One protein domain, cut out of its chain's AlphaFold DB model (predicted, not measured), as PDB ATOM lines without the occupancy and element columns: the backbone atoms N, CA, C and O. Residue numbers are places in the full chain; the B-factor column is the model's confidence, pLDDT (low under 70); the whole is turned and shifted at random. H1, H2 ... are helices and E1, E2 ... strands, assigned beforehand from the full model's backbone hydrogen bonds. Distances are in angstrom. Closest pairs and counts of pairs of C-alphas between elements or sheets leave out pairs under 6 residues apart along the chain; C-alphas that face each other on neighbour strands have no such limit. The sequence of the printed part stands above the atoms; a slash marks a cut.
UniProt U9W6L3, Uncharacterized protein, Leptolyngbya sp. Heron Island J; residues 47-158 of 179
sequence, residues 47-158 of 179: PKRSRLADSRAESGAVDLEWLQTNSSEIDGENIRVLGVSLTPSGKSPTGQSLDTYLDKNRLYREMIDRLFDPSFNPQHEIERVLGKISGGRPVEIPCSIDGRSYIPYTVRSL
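AT A GLANCE: This is residues 47 to 158 of the 179 residues of an uncharacterized protein of Leptolyngbya sp. Heron Island J (UniProt U9W6L3). Helix H1 meets the last residue of long, kinked H2 at a corner, H2 passes a small two-strand ribbon of E1 and E2, and H3 lies off to one side, with long loops between. Printed are 112 residues, under half in named elements, in the order H1 E1 H2 H3 E2, mostly helix. It is compact, radius of gyration of the C-alphas 15.3 A, spanning 44 by 37 by 23 A.

HOW THE PARTS SIT: H1, residues 47 to 58, touches H2, residues 98 to 115, closest at the C-alphas of Ala 53 and Leu 115, 5.0 A, only just about perpendicular at 73 degrees. E1, residues 80 to 82, and E2, residues 155 to 157, are antiparallel; N 82 and O 155 are 2.8 A apart. The closest C-alphas of E1 and H2 are Leu 82 and Tyr 108, 6.7 A. H3, residues 122 to 132, is apart from H1 and H2. Every O i to N i+4 pair is within hydrogen-bond range in H1, 10 of 14 in H2, 6 of 7 in H3.

IN THESE COORDINATES: H1 begins at C-alpha 47 (22.898, 7.968, 82.531); H2, 25.4 A long, kinks 39 degrees near residue 107; E2 ends at C-alpha 157 (13.305, -6.242, 81.732).

THE WHOLE: The printed part has no cut. H1 to E1, E1 to H2 and H3 to E2 are long links. Residues 63 to 77 and 89 to 92 have pLDDT under 70.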
ATOM      1  N   PRO A  47      23.233   8.732  83.737       89.38
ATOM      2  CA  PRO A  47      22.898   7.968  82.531       89.38
ATOM      3  C   PRO A  47      23.954   6.934  82.125       89.38
ATOM      4  O   PRO A  47      23.632   5.893  81.559       89.38
ATOM      5  N   LYS A  48      25.236   7.205  82.412       90.44
ATOM      6  CA  LYS A  48      26.331   6.264  82.134       90.44
ATOM      7  C   LYS A  48      26.218   5.000  82.994       90.44
ATOM      8  O   LYS A  48      26.521   3.919  82.503       90.44
ATOM      9  N   ARG A  49      25.789   5.142  84.252       89.75
ATOM     10  CA  ARG A  49      25.636   4.022  85.188       89.75
ATOM     11  C   ARG A  49      24.406   3.180  84.849       89.75
ATOM     12  O   ARG A  49      24.524   1.963  84.833       89.75
ATOM     13  N   SER A  50      23.289   3.813  84.478       86.94
ATOM     14  CA  SER A  50      22.097   3.100  83.990       86.94
ATOM     15  C   SER A  50      22.416   2.246  82.759       86.94
ATOM     16  O   SER A  50      22.189   1.045  82.784       86.94
ATOM     17  N   ARG A  51      23.088   2.818  81.747       88.88
ATOM     18  CA  ARG A  51      23.490   2.068  80.542       88.88
ATOM     19  C   ARG A  51      24.422   0.887  80.820       88.88
ATOM     20  O   ARG A  51      24.406  -0.093  80.085       88.88
ATOM     21  N   LEU A  52      25.272   0.985  81.844       88.62
ATOM     22  CA  LEU A  52      26.135  -0.130  82.235       88.62
ATOM     23  C   LEU A  52      25.322  -1.276  82.845       88.62
ATOM     24  O   LEU A  52      25.611  -2.433  82.549       88.62
ATOM     25  N   ALA A  53      24.315  -0.957  83.663       87.94
ATOM     26  CA  ALA A  53      23.403  -1.958  84.206       87.94
ATOM     27  C   ALA A  53      22.604  -2.652  83.094       87.94
ATOM     28  O   ALA A  53      22.521  -3.879  83.093       87.94
ATOM     29  N   ASP A  54      22.130  -1.889  82.103       86.81
ATOM     30  CA  ASP A  54      21.449  -2.431  80.921       86.81
ATOM     31  C   ASP A  54      22.360  -3.404  80.158       86.81
ATOM     32  O   ASP A  54      22.007  -4.563  79.949       86.81
ATOM     33  N   SER A  55      23.587  -2.981  79.834       87.19
ATOM     34  CA  SER A  55      24.554  -3.823  79.116       87.19
ATOM     35  C   SER A  55      24.908  -5.105  79.881       87.19
ATOM     36  O   SER A  55      25.051  -6.172  79.280       87.19
ATOM     37  N   ARG A  56      25.020  -5.038  81.214       86.56
ATOM     38  CA  ARG A  56      25.261  -6.220  82.052       86.56
ATOM     39  C   ARG A  56      24.068  -7.169  82.047       86.56
ATOM     40  O   ARG A  56      24.275  -8.376  81.906       86.56
ATOM     41  N   ALA A  57      22.850  -6.638  82.142       81.81
ATOM     42  CA  ALA A  57      21.627  -7.428  82.034       81.81
ATOM     43  C   ALA A  57      21.533  -8.141  80.672       81.81
ATOM     44  O   ALA A  57      21.237  -9.332  80.627       81.81
ATOM     45  N   GLU A  58      21.861  -7.451  79.576       81.44
ATOM     46  CA  GLU A  58      21.878  -8.018  78.220       81.44
ATOM     47  C   GLU A  58      22.953  -9.098  78.037       81.44
ATOM     48  O   GLU A  58      22.719 -10.098  77.362       81.44
ATOM     49  N   SER A  59      24.122  -8.929  78.663       80.94
ATOM     50  CA  SER A  59      25.237  -9.884  78.573       80.94
ATOM     51  C   SER A  59      25.044 -11.178  79.377       80.94
ATOM     52  O   SER A  59      25.892 -12.066  79.307       80.94
ATOM     53  N   GLY A  60      23.966 -11.290  80.162       74.12
ATOM     54  CA  GLY A  60      23.730 -12.440  81.040       74.12
ATOM     55  C   GLY A  60      24.564 -12.423  82.325       74.12
ATOM     56  O   GLY A  60      24.760 -13.469  82.938       74.12
ATOM     57  N   ALA A  61      25.043 -11.250  82.768       70.94
ATOM     58  CA  ALA A  61      25.738 -11.105  84.057       70.94
ATOM     59  C   ALA A  61      24.868 -11.542  85.253       70.94
ATOM     60  O   ALA A  61      25.376 -11.865  86.329       70.94
ATOM     61  N   VAL A  62      23.552 -11.563  85.042       71.44
ATOM     62  CA  VAL A  62      22.575 -12.232  85.888       71.44
ATOM     63  C   VAL A  62      21.905 -13.307  85.044       71.44
ATOM     64  O   VAL A  62      21.362 -13.016  83.978       71.44
ATOM     65  N   ASP A  63      21.974 -14.546  85.520       66.88
ATOM     66  CA  ASP A  63      21.402 -15.696  84.831       66.88
ATOM     67  C   ASP A  63      19.870 -15.552  84.712       66.88
ATOM     68  O   ASP A  63      19.168 -15.175  85.657       66.88
ATOM     69  N   LEU A  64      19.368 -15.801  83.502       55.94
ATOM     70  CA  LEU A  64      17.984 -15.581  83.098       55.94
ATOM     71  C   LEU A  64      17.011 -16.545  83.783       55.94
ATOM     72  O   LEU A  64      15.828 -16.218  83.879       55.94
ATOM     73  N   GLU A  65      17.487 -17.689  84.282       54.97
ATOM     74  CA  GLU A  65      16.660 -18.659  85.017       54.97
ATOM     75  C   GLU A  65      16.130 -18.110  86.351       54.97
ATOM     76  O   GLU A  65      15.123 -18.583  86.878       54.97
ATOM     77  N   TRP A  66      16.762 -17.062  86.883       53.50
ATOM     78  CA  TRP A  66      16.381 -16.435  88.150       53.50
ATOM     79  C   TRP A  66      15.326 -15.348  88.013       53.50
ATOM     80  O   TRP A  66      14.778 -14.870  89.014       53.50
ATOM     81  N   LEU A  67      15.051 -14.940  86.778       57.06
ATOM     82  CA  LEU A  67      13.998 -13.994  86.486       57.06
ATOM     83  C   LEU A  67      12.682 -14.740  86.643       57.06
ATOM     84  O   LEU A  67      12.362 -15.644  85.870       57.06
ATOM     85  N   GLN A  68      11.895 -14.350  87.642       61.03
ATOM     86  CA  GLN A  68      10.512 -14.783  87.654       61.03
ATOM     87  C   GLN A  68       9.873 -14.164  86.413       61.03
ATOM     88  O   GLN A  68       9.728 -12.944  86.317       61.03
ATOM     89  N   THR A  69       9.506 -14.991  85.437       54.88
ATOM     90  CA  THR A  69       8.533 -14.558  84.441       54.88
ATOM     91  C   THR A  69       7.269 -14.267  85.229       54.88
ATOM     92  O   THR A  69       6.772 -15.162  85.925       54.88
ATOM     93  N   ASN A  70       6.741 -13.051  85.158       56.62
ATOM     94  CA  ASN A  70       5.323 -12.886  85.441       56.62
ATOM     95  C   ASN A  70       4.638 -13.694  84.343       56.62
ATOM     96  O   ASN A  70       4.585 -13.233  83.211       56.62
ATOM     97  N   SER A  71       4.264 -14.947  84.620       51.41
ATOM     98  CA  SER A  71       3.552 -15.763  83.637       51.41
ATOM     99  C   SER A  71       2.135 -15.224  83.598       51.41
ATOM    100  O   SER A  71       1.257 -15.708  84.313       51.41
ATOM    101  N   SER A  72       1.950 -14.140  82.857       57.72
ATOM    102  CA  SER A  72       0.627 -13.807  82.374       57.72
ATOM    103  C   SER A  72       0.307 -14.836  81.296       57.72
ATOM    104  O   SER A  72       1.148 -15.148  80.452       57.72
ATOM    105  N   GLU A  73      -0.901 -15.391  81.335       58.19
ATOM    106  CA  GLU A  73      -1.420 -16.195  80.223       58.19
ATOM    107  C   GLU A  73      -1.671 -15.325  78.976       58.19
ATOM    108  O   GLU A  73      -1.939 -15.847  77.898       58.19
ATOM    109  N   ILE A  74      -1.563 -13.996  79.114       56.41
ATOM    110  CA  ILE A  74      -1.706 -13.023  78.037       56.41
ATOM    111  C   ILE A  74      -0.357 -12.846  77.327       56.41
ATOM    112  O   ILE A  74       0.631 -12.371  77.902       56.41
ATOM    113  N   ASP A  75      -0.335 -13.199  76.041       58.84
ATOM    114  CA  ASP A  75       0.801 -12.956  75.156       58.84
ATOM    115  C   ASP A  75       1.199 -11.471  75.166       58.84
ATOM    116  O   ASP A  75       0.370 -10.575  75.017       58.84
ATOM    117  N   GLY A  76       2.496 -11.206  75.347       60.25
ATOM    118  CA  GLY A  76       3.047  -9.849  75.438       60.25
ATOM    119  C   GLY A  76       3.176  -9.289  76.860       60.25
ATOM    120  O   GLY A  76       3.902  -8.322  77.053       60.25
ATOM    121  N   GLU A  77       2.595  -9.912  77.887       68.56
ATOM    122  CA  GLU A  77       2.747  -9.460  79.287       68.56
ATOM    123  C   GLU A  77       3.812 -10.237  80.083       68.56
ATOM    124  O   GLU A  77       4.030 -10.006  81.275       68.56
ATOM    125  N   ASN A  78       4.519 -11.147  79.411       71.12
ATOM    126  CA  ASN A  78       5.566 -11.990  79.985       71.12
ATOM    127  C   ASN A  78       6.881 -11.224  80.203       71.12
ATOM    128  O   ASN A  78       7.899 -11.508  79.569       71.12
ATOM    129  N   ILE A  79       6.872 -10.242  81.103       76.56
ATOM    130  CA  ILE A  79       8.082  -9.519  81.503       76.56
ATOM    131  C   ILE A  79       8.973 -10.380  82.399       76.56
ATOM    132  O   ILE A  79       8.509 -11.266  83.127       76.56
ATOM    133  N   ARG A  80      10.268 -10.069  82.393       78.88
ATOM    134  CA  ARG A  80      11.245 -10.687  83.290       78.88
ATOM    135  C   ARG A  80      11.454  -9.805  84.512       78.88
ATOM    136  O   ARG A  80      11.798  -8.633  84.358       78.88
ATOM    137  N   VAL A  81      11.274 -10.360  85.709       82.62
ATOM    138  CA  VAL A  81      11.454  -9.631  86.973       82.62
ATOM    139  C   VAL A  81      12.577 -10.256  87.793       82.62
ATOM    140  O   VAL A  81      12.537 -11.445  88.107       82.62
ATOM    141  N   LEU A  82      13.564  -9.440  88.164       84.44
ATOM    142  CA  LEU A  82      14.557  -9.761  89.181       84.44
ATOM    143  C   LEU A  82      14.116  -9.156  90.514       84.44
ATOM    144  O   LEU A  82      13.981  -7.936  90.641       84.44
ATOM    145  N   GLY A  83      13.904 -10.017  91.502       83.50
ATOM    146  CA  GLY A  83      13.272  -9.666  92.769       83.50
ATOM    147  C   GLY A  83      11.897 -10.304  92.906       83.50
ATOM    148  O   GLY A  83      11.406 -10.970  91.992       83.50
ATOM    149  N   VAL A  84      11.268 -10.099  94.060       78.88
ATOM    150  CA  VAL A  84       9.895 -10.552  94.292       78.88
ATOM    151  C   VAL A  84       9.028  -9.385  94.695       78.88
ATOM    152  O   VAL A  84       9.443  -8.551  95.498       78.88
ATOM    153  N   SER A  85       7.816  -9.339  94.149       76.88
ATOM    154  CA  SER A  85       6.803  -8.425  94.655       76.88
ATOM    155  C   SER A  85       6.207  -8.972  95.947       76.88
ATOM    156  O   SER A  85       6.008 -10.180  96.094       76.88
ATOM    157  N   LEU A  86       5.905  -8.075  96.881       78.31
ATOM    158  CA  LEU A  86       5.071  -8.398  98.037       78.31
ATOM    159  C   LEU A  86       3.583  -8.450  97.651       78.31
ATOM    160  O   LEU A  86       2.788  -9.098  98.325       78.31
ATOM    161  N   THR A  87       3.203  -7.772  96.567       73.94
ATOM    162  CA  THR A  87       1.811  -7.683  96.122       73.94
ATOM    163  C   THR A  87       1.344  -8.967  95.427       73.94
ATOM    164  O   THR A  87       2.168  -9.722  94.893       73.94
ATOM    165  N   PRO A  88       0.022  -9.224  95.412       72.75
ATOM    166  CA  PRO A  88      -0.573 -10.250  94.570       72.75
ATOM    167  C   PRO A  88      -0.076 -10.206  93.124       72.75
ATOM    168  O   PRO A  88       0.147  -9.144  92.548       72.75
ATOM    169  N   SER A  89       0.071 -11.381  92.523       69.25
ATOM    170  CA  SER A  89       0.458 -11.551  91.119       69.25
ATOM    171  C   SER A  89      -0.373 -12.656  90.476       69.25
ATOM    172  O   SER A  89      -0.994 -13.448  91.182       69.25
ATOM    173  N   GLY A  90      -0.341 -12.783  89.145       65.12
ATOM    174  CA  GLY A  90      -1.023 -13.888  88.456       65.12
ATOM    175  C   GLY A  90      -0.603 -15.275  88.971       65.12
ATOM    176  O   GLY A  90      -1.431 -16.170  89.092       65.12
ATOM    177  N   LYS A  91       0.667 -15.430  89.378       64.12
ATOM    178  CA  LYS A  91       1.202 -16.667  89.978       64.12
ATOM    179  C   LYS A  91       0.844 -16.847  91.455       64.12
ATOM    180  O   LYS A  91       0.950 -17.950  91.983       64.12
ATOM    181  N   SER A  92       0.487 -15.766  92.142       69.62
ATOM    182  CA  SER A  92       0.165 -15.764  93.566       69.62
ATOM    183  C   SER A  92      -0.946 -14.742  93.834       69.62
ATOM    184  O   SER A  92      -0.659 -13.615  94.248       69.62
ATOM    185  N   PRO A  93      -2.219 -15.099  93.567       70.94
ATOM    186  CA  PRO A  93      -3.349 -14.164  93.631       70.94
ATOM    187  C   PRO A  93      -3.618 -13.584  95.024       70.94
ATOM    188  O   PRO A  93      -4.259 -12.548  95.152       70.94
ATOM    189  N   THR A  94      -3.130 -14.241  96.075       74.00
ATOM    190  CA  THR A  94      -3.203 -13.763  97.465       74.00
ATOM    191  C   THR A  94      -1.904 -13.112  97.938       74.00
ATOM    192  O   THR A  94      -1.793 -12.752  99.105       74.00
ATOM    193  N   GLY A  95      -0.907 -12.996  97.061       73.75
ATOM    194  CA  GLY A  95       0.469 -12.715  97.449       73.75
ATOM    195  C   GLY A  95       1.137 -13.919  98.120       73.75
ATOM    196  O   GLY A  95       0.492 -14.868  98.578       73.75
ATOM    197  N   GLN A  96       2.467 -13.890  98.142       79.00
ATOM    198  CA  GLN A  96       3.271 -14.877  98.862       79.00
ATOM    199  C   GLN A  96       3.310 -14.555 100.361       79.00
ATOM    200  O   GLN A  96       3.100 -13.409 100.760       79.00
ATOM    201  N   SER A  97       3.629 -15.547 101.197       87.62
ATOM    202  CA  SER A  97       3.844 -15.282 102.622       87.62
ATOM    203  C   SER A  97       5.022 -14.326 102.831       87.62
ATOM    204  O   SER A  97       5.993 -14.333 102.065       87.62
ATOM    205  N   LEU A  98       4.948 -13.523 103.898       87.62
ATOM    206  CA  LEU A  98       6.016 -12.593 104.262       87.62
ATOM    207  C   LEU A  98       7.351 -13.326 104.476       87.62
ATOM    208  O   LEU A  98       8.378 -12.855 104.001       87.62
ATOM    209  N   ASP A  99       7.340 -14.508 105.097       89.94
ATOM    210  CA  ASP A  99       8.553 -15.313 105.280       89.94
ATOM    211  C   ASP A  99       9.191 -15.705 103.948       89.94
ATOM    212  O   ASP A  99      10.385 -15.494 103.747       89.94
ATOM    213  N   THR A 100       8.390 -16.190 102.992       86.75
ATOM    214  CA  THR A 100       8.897 -16.552 101.660       86.75
ATOM    215  C   THR A 100       9.442 -15.333 100.914       86.75
ATOM    216  O   THR A 100      10.450 -15.446 100.216       86.75
ATOM    217  N   TYR A 101       8.803 -14.169 101.056       88.44
ATOM    218  CA  TYR A 101       9.307 -12.909 100.505       88.44
ATOM    219  C   TYR A 101      10.679 -12.552 101.092       88.44
ATOM    220  O   TYR A 101      11.637 -12.347 100.345       88.44
ATOM    221  N   LEU A 102      10.792 -12.524 102.421       91.00
ATOM    222  CA  LEU A 102      12.009 -12.116 103.122       91.00
ATOM    223  C   LEU A 102      13.177 -13.078 102.869       91.00
ATOM    224  O   LEU A 102      14.296 -12.622 102.631       91.00
ATOM    225  N   ASP A 103      12.923 -14.388 102.842       89.00
ATOM    226  CA  ASP A 103      13.953 -15.398 102.571       89.00
ATOM    227  C   ASP A 103      14.527 -15.257 101.155       89.00
ATOM    228  O   ASP A 103      15.736 -15.376 100.935       89.00
ATOM    229  N   LYS A 104      13.663 -14.931 100.189       86.06
ATOM    230  CA  LYS A 104      14.053 -14.685  98.800       86.06
ATOM    231  C   LYS A 104      14.803 -13.363  98.619       86.06
ATOM    232  O   LYS A 104      15.691 -13.290  97.769       86.06
ATOM    233  N   ASN A 105      14.495 -12.328  99.401       86.75
ATOM    234  CA  ASN A 105      15.091 -10.997  99.230       86.75
ATOM    235  C   ASN A 105      16.614 -10.987  99.345       86.75
ATOM    236  O   ASN A 105      17.260 -10.259  98.594       86.75
ATOM    237  N   ARG A 106      17.196 -11.786 100.252       81.56
ATOM    238  CA  ARG A 106      18.659 -11.866 100.400       81.56
ATOM    239  C   ARG A 106      19.318 -12.293  99.091       81.56
ATOM    240  O   ARG A 106      20.231 -11.625  98.619       81.56
ATOM    241  N   LEU A 107      18.803 -13.366  98.496       83.19
ATOM    242  CA  LEU A 107      19.292 -13.884  97.225       83.19
ATOM    243  C   LEU A 107      19.131 -12.842  96.114       83.19
ATOM    244  O   LEU A 107      20.089 -12.537  95.413       83.19
ATOM    245  N   TYR A 108      17.947 -12.244  95.981       87.31
ATOM    246  CA  TYR A 108      17.716 -11.251  94.932       87.31
ATOM    247  C   TYR A 108      18.562  -9.991  95.093       87.31
ATOM    248  O   TYR A 108      18.980  -9.431  94.084       87.31
ATOM    249  N   ARG A 109      18.866  -9.564  96.322       85.88
ATOM    250  CA  ARG A 109      19.759  -8.427  96.573       85.88
ATOM    251  C   ARG A 109      21.153  -8.695  96.009       85.88
ATOM    252  O   ARG A 109      21.627  -7.914  95.196       85.88
ATOM    253  N   GLU A 110      21.742  -9.847  96.331       84.94
ATOM    254  CA  GLU A 110      23.057 -10.244  95.803       84.94
ATOM    255  C   GLU A 110      23.082 -10.303  94.269       84.94
ATOM    256  O   GLU A 110      24.096 -10.003  93.640       84.94
ATOM    257  N   MET A 111      21.971 -10.701  93.650       85.75
ATOM    258  CA  MET A 111      21.849 -10.757  92.196       85.75
ATOM    259  C   MET A 111      21.708  -9.375  91.564       85.75
ATOM    260  O   MET A 111      22.354  -9.089  90.559       85.75
ATOM    261  N   ILE A 112      20.874  -8.520  92.151       87.50
ATOM    262  CA  ILE A 112      20.687  -7.138  91.716       87.50
ATOM    263  C   ILE A 112      22.010  -6.378  91.812       87.50
ATOM    264  O   ILE A 112      22.371  -5.684  90.865       87.50
ATOM    265  N   ASP A 113      22.775  -6.562  92.888       86.88
ATOM    266  CA  ASP A 113      24.060  -5.888  93.084       86.88
ATOM    267  C   ASP A 113      25.063  -6.203  91.958       86.88
ATOM    268  O   ASP A 113      25.872  -5.352  91.592       86.88
ATOM    269  N   ARG A 114      24.972  -7.381  91.318       87.31
ATOM    270  CA  ARG A 114      25.816  -7.741  90.158       87.31
ATOM    271  C   ARG A 114      25.480  -6.944  88.895       87.31
ATOM    272  O   ARG A 114      26.353  -6.759  88.041       87.31
ATOM    273  N   LEU A 115      24.248  -6.442  88.766       87.56
ATOM    274  CA  LEU A 115      23.861  -5.576  87.646       87.56
ATOM    275  C   LEU A 115      24.568  -4.226  87.714       87.56
ATOM    276  O   LEU A 115      24.857  -3.632  86.681       87.56
ATOM    277  N   PHE A 116      24.882  -3.743  88.910       88.00
ATOM    278  CA  PHE A 116      25.400  -2.398  89.103       88.00
ATOM    279  C   PHE A 116      26.910  -2.389  89.329       88.00
ATOM    280  O   PHE A 116      27.520  -3.351  89.795       88.00
ATOM    281  N   ASP A 117      27.561  -1.300  88.924       86.69
ATOM    282  CA  ASP A 117      28.971  -1.106  89.252       86.69
ATOM    283  C   ASP A 117      29.162  -1.134  90.779       86.69
ATOM    284  O   ASP A 117      28.364  -0.501  91.462       86.69
ATOM    285  N   PRO A 118      30.200  -1.788  91.332       87.06
ATOM    286  CA  PRO A 118      30.408  -1.819  92.783       87.06
ATOM    287  C   PRO A 118      30.524  -0.431  93.441       87.06
ATOM    288  O   PRO A 118      30.279  -0.293  94.636       87.06
ATOM    289  N   SER A 119      30.880   0.612  92.679       88.50
ATOM    290  CA  SER A 119      30.889   2.012  93.139       88.50
ATOM    291  C   SER A 119      29.524   2.715  93.060       88.50
ATOM    292  O   SER A 119      29.420   3.910  93.355       88.50
ATOM    293  N   PHE A 120      28.478   2.016  92.625       90.06
ATOM    294  CA  PHE A 120      27.119   2.521  92.504       90.06
ATOM    295  C   PHE A 120      26.171   1.710  93.374       90.06
ATOM    296  O   PHE A 120      25.949   0.529  93.134       90.06
ATOM    297  N   ASN A 121      25.562   2.380  94.345       90.69
ATOM    298  CA  ASN A 121      24.518   1.805  95.175       90.69
ATOM    299  C   ASN A 121      23.165   2.423  94.770       90.69
ATOM    300  O   ASN A 121      22.903   3.572  95.133       90.69
ATOM    301  N   PRO A 122      22.301   1.700  94.032       90.75
ATOM    302  CA  PRO A 122      21.017   2.239  93.592       90.75
ATOM    303  C   PRO A 122      20.071   2.556  94.751       90.75
ATOM    304  O   PRO A 122      19.321   3.523  94.658       90.75
ATOM    305  N   GLN A 123      20.121   1.790  95.846       92.19
ATOM    306  CA  GLN A 123      19.323   2.078  97.041       92.19
ATOM    307  C   GLN A 123      19.670   3.467  97.580       92.19
ATOM    308  O   GLN A 123      18.774   4.283  97.771       92.19
ATOM    309  N   HIS A 124      20.959   3.759  97.750       92.50
ATOM    310  CA  HIS A 124      21.398   5.059  98.253       92.50
ATOM    311  C   HIS A 124      20.975   6.207  97.321       92.50
ATOM    312  O   HIS A 124      20.619   7.288  97.776       92.50
ATOM    313  N   GLU A 125      20.963   5.988  96.005       93.00
ATOM    314  CA  GLU A 125      20.483   6.996  95.056       93.00
ATOM    315  C   GLU A 125      18.968   7.211  95.129       93.00
ATOM    316  O   GLU A 125      18.514   8.348  95.015       93.00
ATOM    317  N   ILE A 126      18.189   6.147  95.336       94.19
ATOM    318  CA  ILE A 126      16.742   6.242  95.567       94.19
ATOM    319  C   ILE A 126      16.477   7.012  96.866       94.19
ATOM    320  O   ILE A 126      15.708   7.970  96.847       94.19
ATOM    321  N   GLU A 127      17.156   6.661  97.961       95.56
ATOM    322  CA  GLU A 127      17.082   7.371  99.245       95.56
ATOM    323  C   GLU A 127      17.456   8.852  99.088       95.56
ATOM    324  O   GLU A 127      16.745   9.728  99.573       95.56
ATOM    325  N   ARG A 128      18.520   9.151  98.333       94.31
ATOM    326  CA  ARG A 128      18.977  10.517  98.042       94.31
ATOM    327  C   ARG A 128      17.947  11.335  97.265       94.31
ATOM    328  O   ARG A 128      17.806  12.526  97.529       94.31
ATOM    329  N   VAL A 129      17.273  10.738  96.280       95.25
ATOM    330  CA  VAL A 129      16.234  11.417  95.489       95.25
ATOM    331  C   VAL A 129      14.982  11.626  96.337       95.25
ATOM    332  O   VAL A 129      14.509  12.754  96.444       95.25
ATOM    333  N   LEU A 130      14.479  10.567  96.976       96.19
ATOM    334  CA  LEU A 130      13.273  10.627  97.804       96.19
ATOM    335  C   LEU A 130      13.453  11.560  99.007       96.19
ATOM    336  O   LEU A 130      12.547  12.324  99.321       96.19
ATOM    337  N   GLY A 131      14.631  11.562  99.633       96.69
ATOM    338  CA  GLY A 131      14.934  12.405 100.790       96.69
ATOM    339  C   GLY A 131      14.892  13.903 100.487       96.69
ATOM    340  O   GLY A 131      14.611  14.701 101.377       96.69
ATOM    341  N   LYS A 132      15.120  14.304  99.228       96.94
ATOM    342  CA  LYS A 132      15.016  15.712  98.809       96.94
ATOM    343  C   LYS A 132      13.580  16.185  98.626       96.94
ATOM    344  O   LYS A 132      13.345  17.378  98.706       96.94
ATOM    345  N   ILE A 133      12.633  15.270  98.412       97.44
ATOM    346  CA  ILE A 133      11.213  15.588  98.179       97.44
ATOM    347  C   ILE A 133      10.297  15.140  99.328       97.44
ATOM    348  O   ILE A 133       9.071  15.200  99.213       97.44
ATOM    349  N   SER A 134      10.878  14.650 100.427       96.94
ATOM    350  CA  SER A 134      10.163  14.114 101.589       96.94
ATOM    351  C   SER A 134       9.949  15.139 102.710       96.94
ATOM    352  O   SER A 134       9.444  14.770 103.771       96.94
ATOM    353  N   GLY A 135      10.331  16.403 102.528       94.06
ATOM    354  CA  GLY A 135      10.271  17.437 103.565       94.06
ATOM    355  C   GLY A 135      11.314  17.246 104.666       94.06
ATOM    356  O   GLY A 135      11.057  17.562 105.824       94.06
ATOM    357  N   GLY A 136      12.465  16.648 104.337       88.56
ATOM    358  CA  GLY A 136      13.528  16.343 105.301       88.56
ATOM    359  C   GLY A 136      13.267  15.103 106.165       88.56
ATOM    360  O   GLY A 136      14.042  14.822 107.079       88.56
ATOM    361  N   ARG A 137      12.198  14.343 105.889       94.25
ATOM    362  CA  ARG A 137      11.942  13.059 106.555       94.25
ATOM    363  C   ARG A 137      12.961  12.008 106.098       94.25
ATOM    364  O   ARG A 137      13.263  11.957 104.899       94.25
ATOM    365  N   PRO A 138      13.452  11.150 107.012       94.06
ATOM    366  CA  PRO A 138      14.352  10.066 106.648       94.06
ATOM    367  C   PRO A 138      13.656   9.099 105.684       94.06
ATOM    368  O   PRO A 138      12.455   8.843 105.795       94.06
ATOM    369  N   VAL A 139      14.424   8.578 104.731       96.06
ATOM    370  CA  VAL A 139      13.986   7.532 103.805       96.06
ATOM    371  C   VAL A 139      14.747   6.275 104.170       96.06
ATOM    372  O   VAL A 139      15.973   6.252 104.100       96.06
ATOM    373  N   GLU A 140      14.015   5.250 104.585       94.81
ATOM    374  CA  GLU A 140      14.578   4.010 105.107       94.81
ATOM    375  C   GLU A 140      13.873   2.812 104.481       94.81
ATOM    376  O   GLU A 140      12.690   2.869 104.131       94.81
ATOM    377  N   ILE A 141      14.596   1.700 104.364       93.06
ATOM    378  CA  ILE A 141      13.990   0.429 103.980       93.06
ATOM    379  C   ILE A 141      13.303  -0.170 105.206       93.06
ATOM    380  O   ILE A 141      13.976  -0.392 106.216       93.06
ATOM    381  N   PRO A 142      12.010  -0.521 105.118       92.75
ATOM    382  CA  PRO A 142      11.336  -1.230 106.191       92.75
ATOM    383  C   PRO A 142      12.032  -2.551 106.538       92.75
ATOM    384  O   PRO A 142      12.566  -3.255 105.672       92.75
ATOM    385  N   CYS A 143      11.957  -2.923 107.810       94.31
ATOM    386  CA  CYS A 143      12.335  -4.243 108.299       94.31
ATOM    387  C   CYS A 143      11.112  -4.919 108.924       94.31
ATOM    388  O   CYS A 143      10.225  -4.257 109.464       94.31
ATOM    389  N   SER A 144      11.049  -6.243 108.842       93.38
ATOM    390  CA  SER A 144      10.089  -7.040 109.602       93.38
ATOM    391  C   SER A 144      10.419  -7.022 111.095       93.38
ATOM    392  O   SER A 144      11.492  -6.590 111.518       93.38
ATOM    393  N   ILE A 145       9.487  -7.529 111.905       94.25
ATOM    394  CA  ILE A 145       9.616  -7.580 113.369       94.25
ATOM    395  C   ILE A 145      10.850  -8.363 113.849       94.25
ATOM    396  O   ILE A 145      11.385  -8.078 114.915       94.25
ATOM    397  N   ASP A 146      11.320  -9.322 113.054       94.00
ATOM    398  CA  ASP A 146      12.522 -10.120 113.314       94.00
ATOM    399  C   ASP A 146      13.807  -9.509 112.720       94.00
ATOM    400  O   ASP A 146      14.868 -10.132 112.750       94.00
ATOM    401  N   GLY A 147      13.725  -8.293 112.175       94.94
ATOM    402  CA  GLY A 147      14.860  -7.533 111.655       94.94
ATOM    403  C   GLY A 147      15.263  -7.853 110.213       94.94
ATOM    404  O   GLY A 147      16.202  -7.234 109.710       94.94
ATOM    405  N   ARG A 148      14.584  -8.773 109.511       93.00
ATOM    406  CA  ARG A 148      14.852  -9.008 108.080       93.00
ATOM    407  C   ARG A 148      14.388  -7.805 107.247       93.00
ATOM    408  O   ARG A 148      13.302  -7.264 107.432       93.00
ATOM    409  N   SER A 149      15.227  -7.370 106.312       91.94
ATOM    410  CA  SER A 149      14.975  -6.180 105.492       91.94
ATOM    411  C   SER A 149      14.159  -6.517 104.240       91.94
ATOM    412  O   SER A 149      14.349  -7.562 103.608       91.94
ATOM    413  N   TYR A 150      13.270  -5.604 103.854       92.19
ATOM    414  CA  TYR A 150      12.565  -5.660 102.577       92.19
ATOM    415  C   TYR A 150      13.543  -5.397 101.413       92.19
ATOM    416  O   TYR A 150      14.679  -4.951 101.609       92.19
ATOM    417  N   ILE A 151      13.133  -5.691 100.176       90.12
ATOM    418  CA  ILE A 151      13.909  -5.291  98.994       90.12
ATOM    419  C   ILE A 151      13.466  -3.887  98.551       90.12
ATOM    420  O   ILE A 151      12.265  -3.666  98.390       90.12
ATOM    421  N   PRO A 152      14.389  -2.925  98.368       90.19
ATOM    422  CA  PRO A 152      14.017  -1.539  98.067       90.19
ATOM    423  C   PRO A 152      13.472  -1.350  96.650       90.19
ATOM    424  O   PRO A 152      12.775  -0.378  96.377       90.19
ATOM    425  N   TYR A 153      13.815  -2.253  95.731       90.94
ATOM    426  CA  TYR A 153      13.370  -2.214  94.346       90.94
ATOM    427  C   TYR A 153      13.468  -3.605  93.709       90.94
ATOM    428  O   TYR A 153      14.161  -4.495  94.197       90.94
ATOM    429  N   THR A 154      12.766  -3.773  92.592       88.62
ATOM    430  CA  THR A 154      12.918  -4.913  91.677       88.62
ATOM    431  C   THR A 154      13.385  -4.385  90.324       88.62
ATOM    432  O   THR A 154      13.168  -3.214  90.011       88.62
ATOM    433  N   VAL A 155      14.028  -5.226  89.516       87.50
ATOM    434  CA  VAL A 155      14.433  -4.863  88.150       87.50
ATOM    435  C   VAL A 155      13.521  -5.583  87.169       87.50
ATOM    436  O   VAL A 155      13.373  -6.801  87.238       87.50
ATOM    437  N   ARG A 156      12.892  -4.837  86.258       86.31
ATOM    438  CA  ARG A 156      12.003  -5.384  85.227       86.31
ATOM    439  C   ARG A 156      12.642  -5.182  83.859       86.31
ATOM    440  O   ARG A 156      12.960  -4.055  83.496       86.31
ATOM    441  N   SER A 157      12.822  -6.265  83.112       82.38
ATOM    442  CA  SER A 157      13.305  -6.242  81.732       82.38
ATOM    443  C   SER A 157      12.138  -6.530  80.791       82.38
ATOM    444  O   SER A 157      11.412  -7.514  80.971       82.38
ATOM    445  N   LEU A 158      11.962  -5.642  79.813       82.62
ATOM    446  CA  LEU A 158      10.952  -5.738  78.769       82.62
ATOM    447  C   LEU A 158      11.655  -5.865  77.419       82.62
ATOM    448  O   LEU A 158      12.428  -4.990  77.032       82.62
TER     449      LEU A 158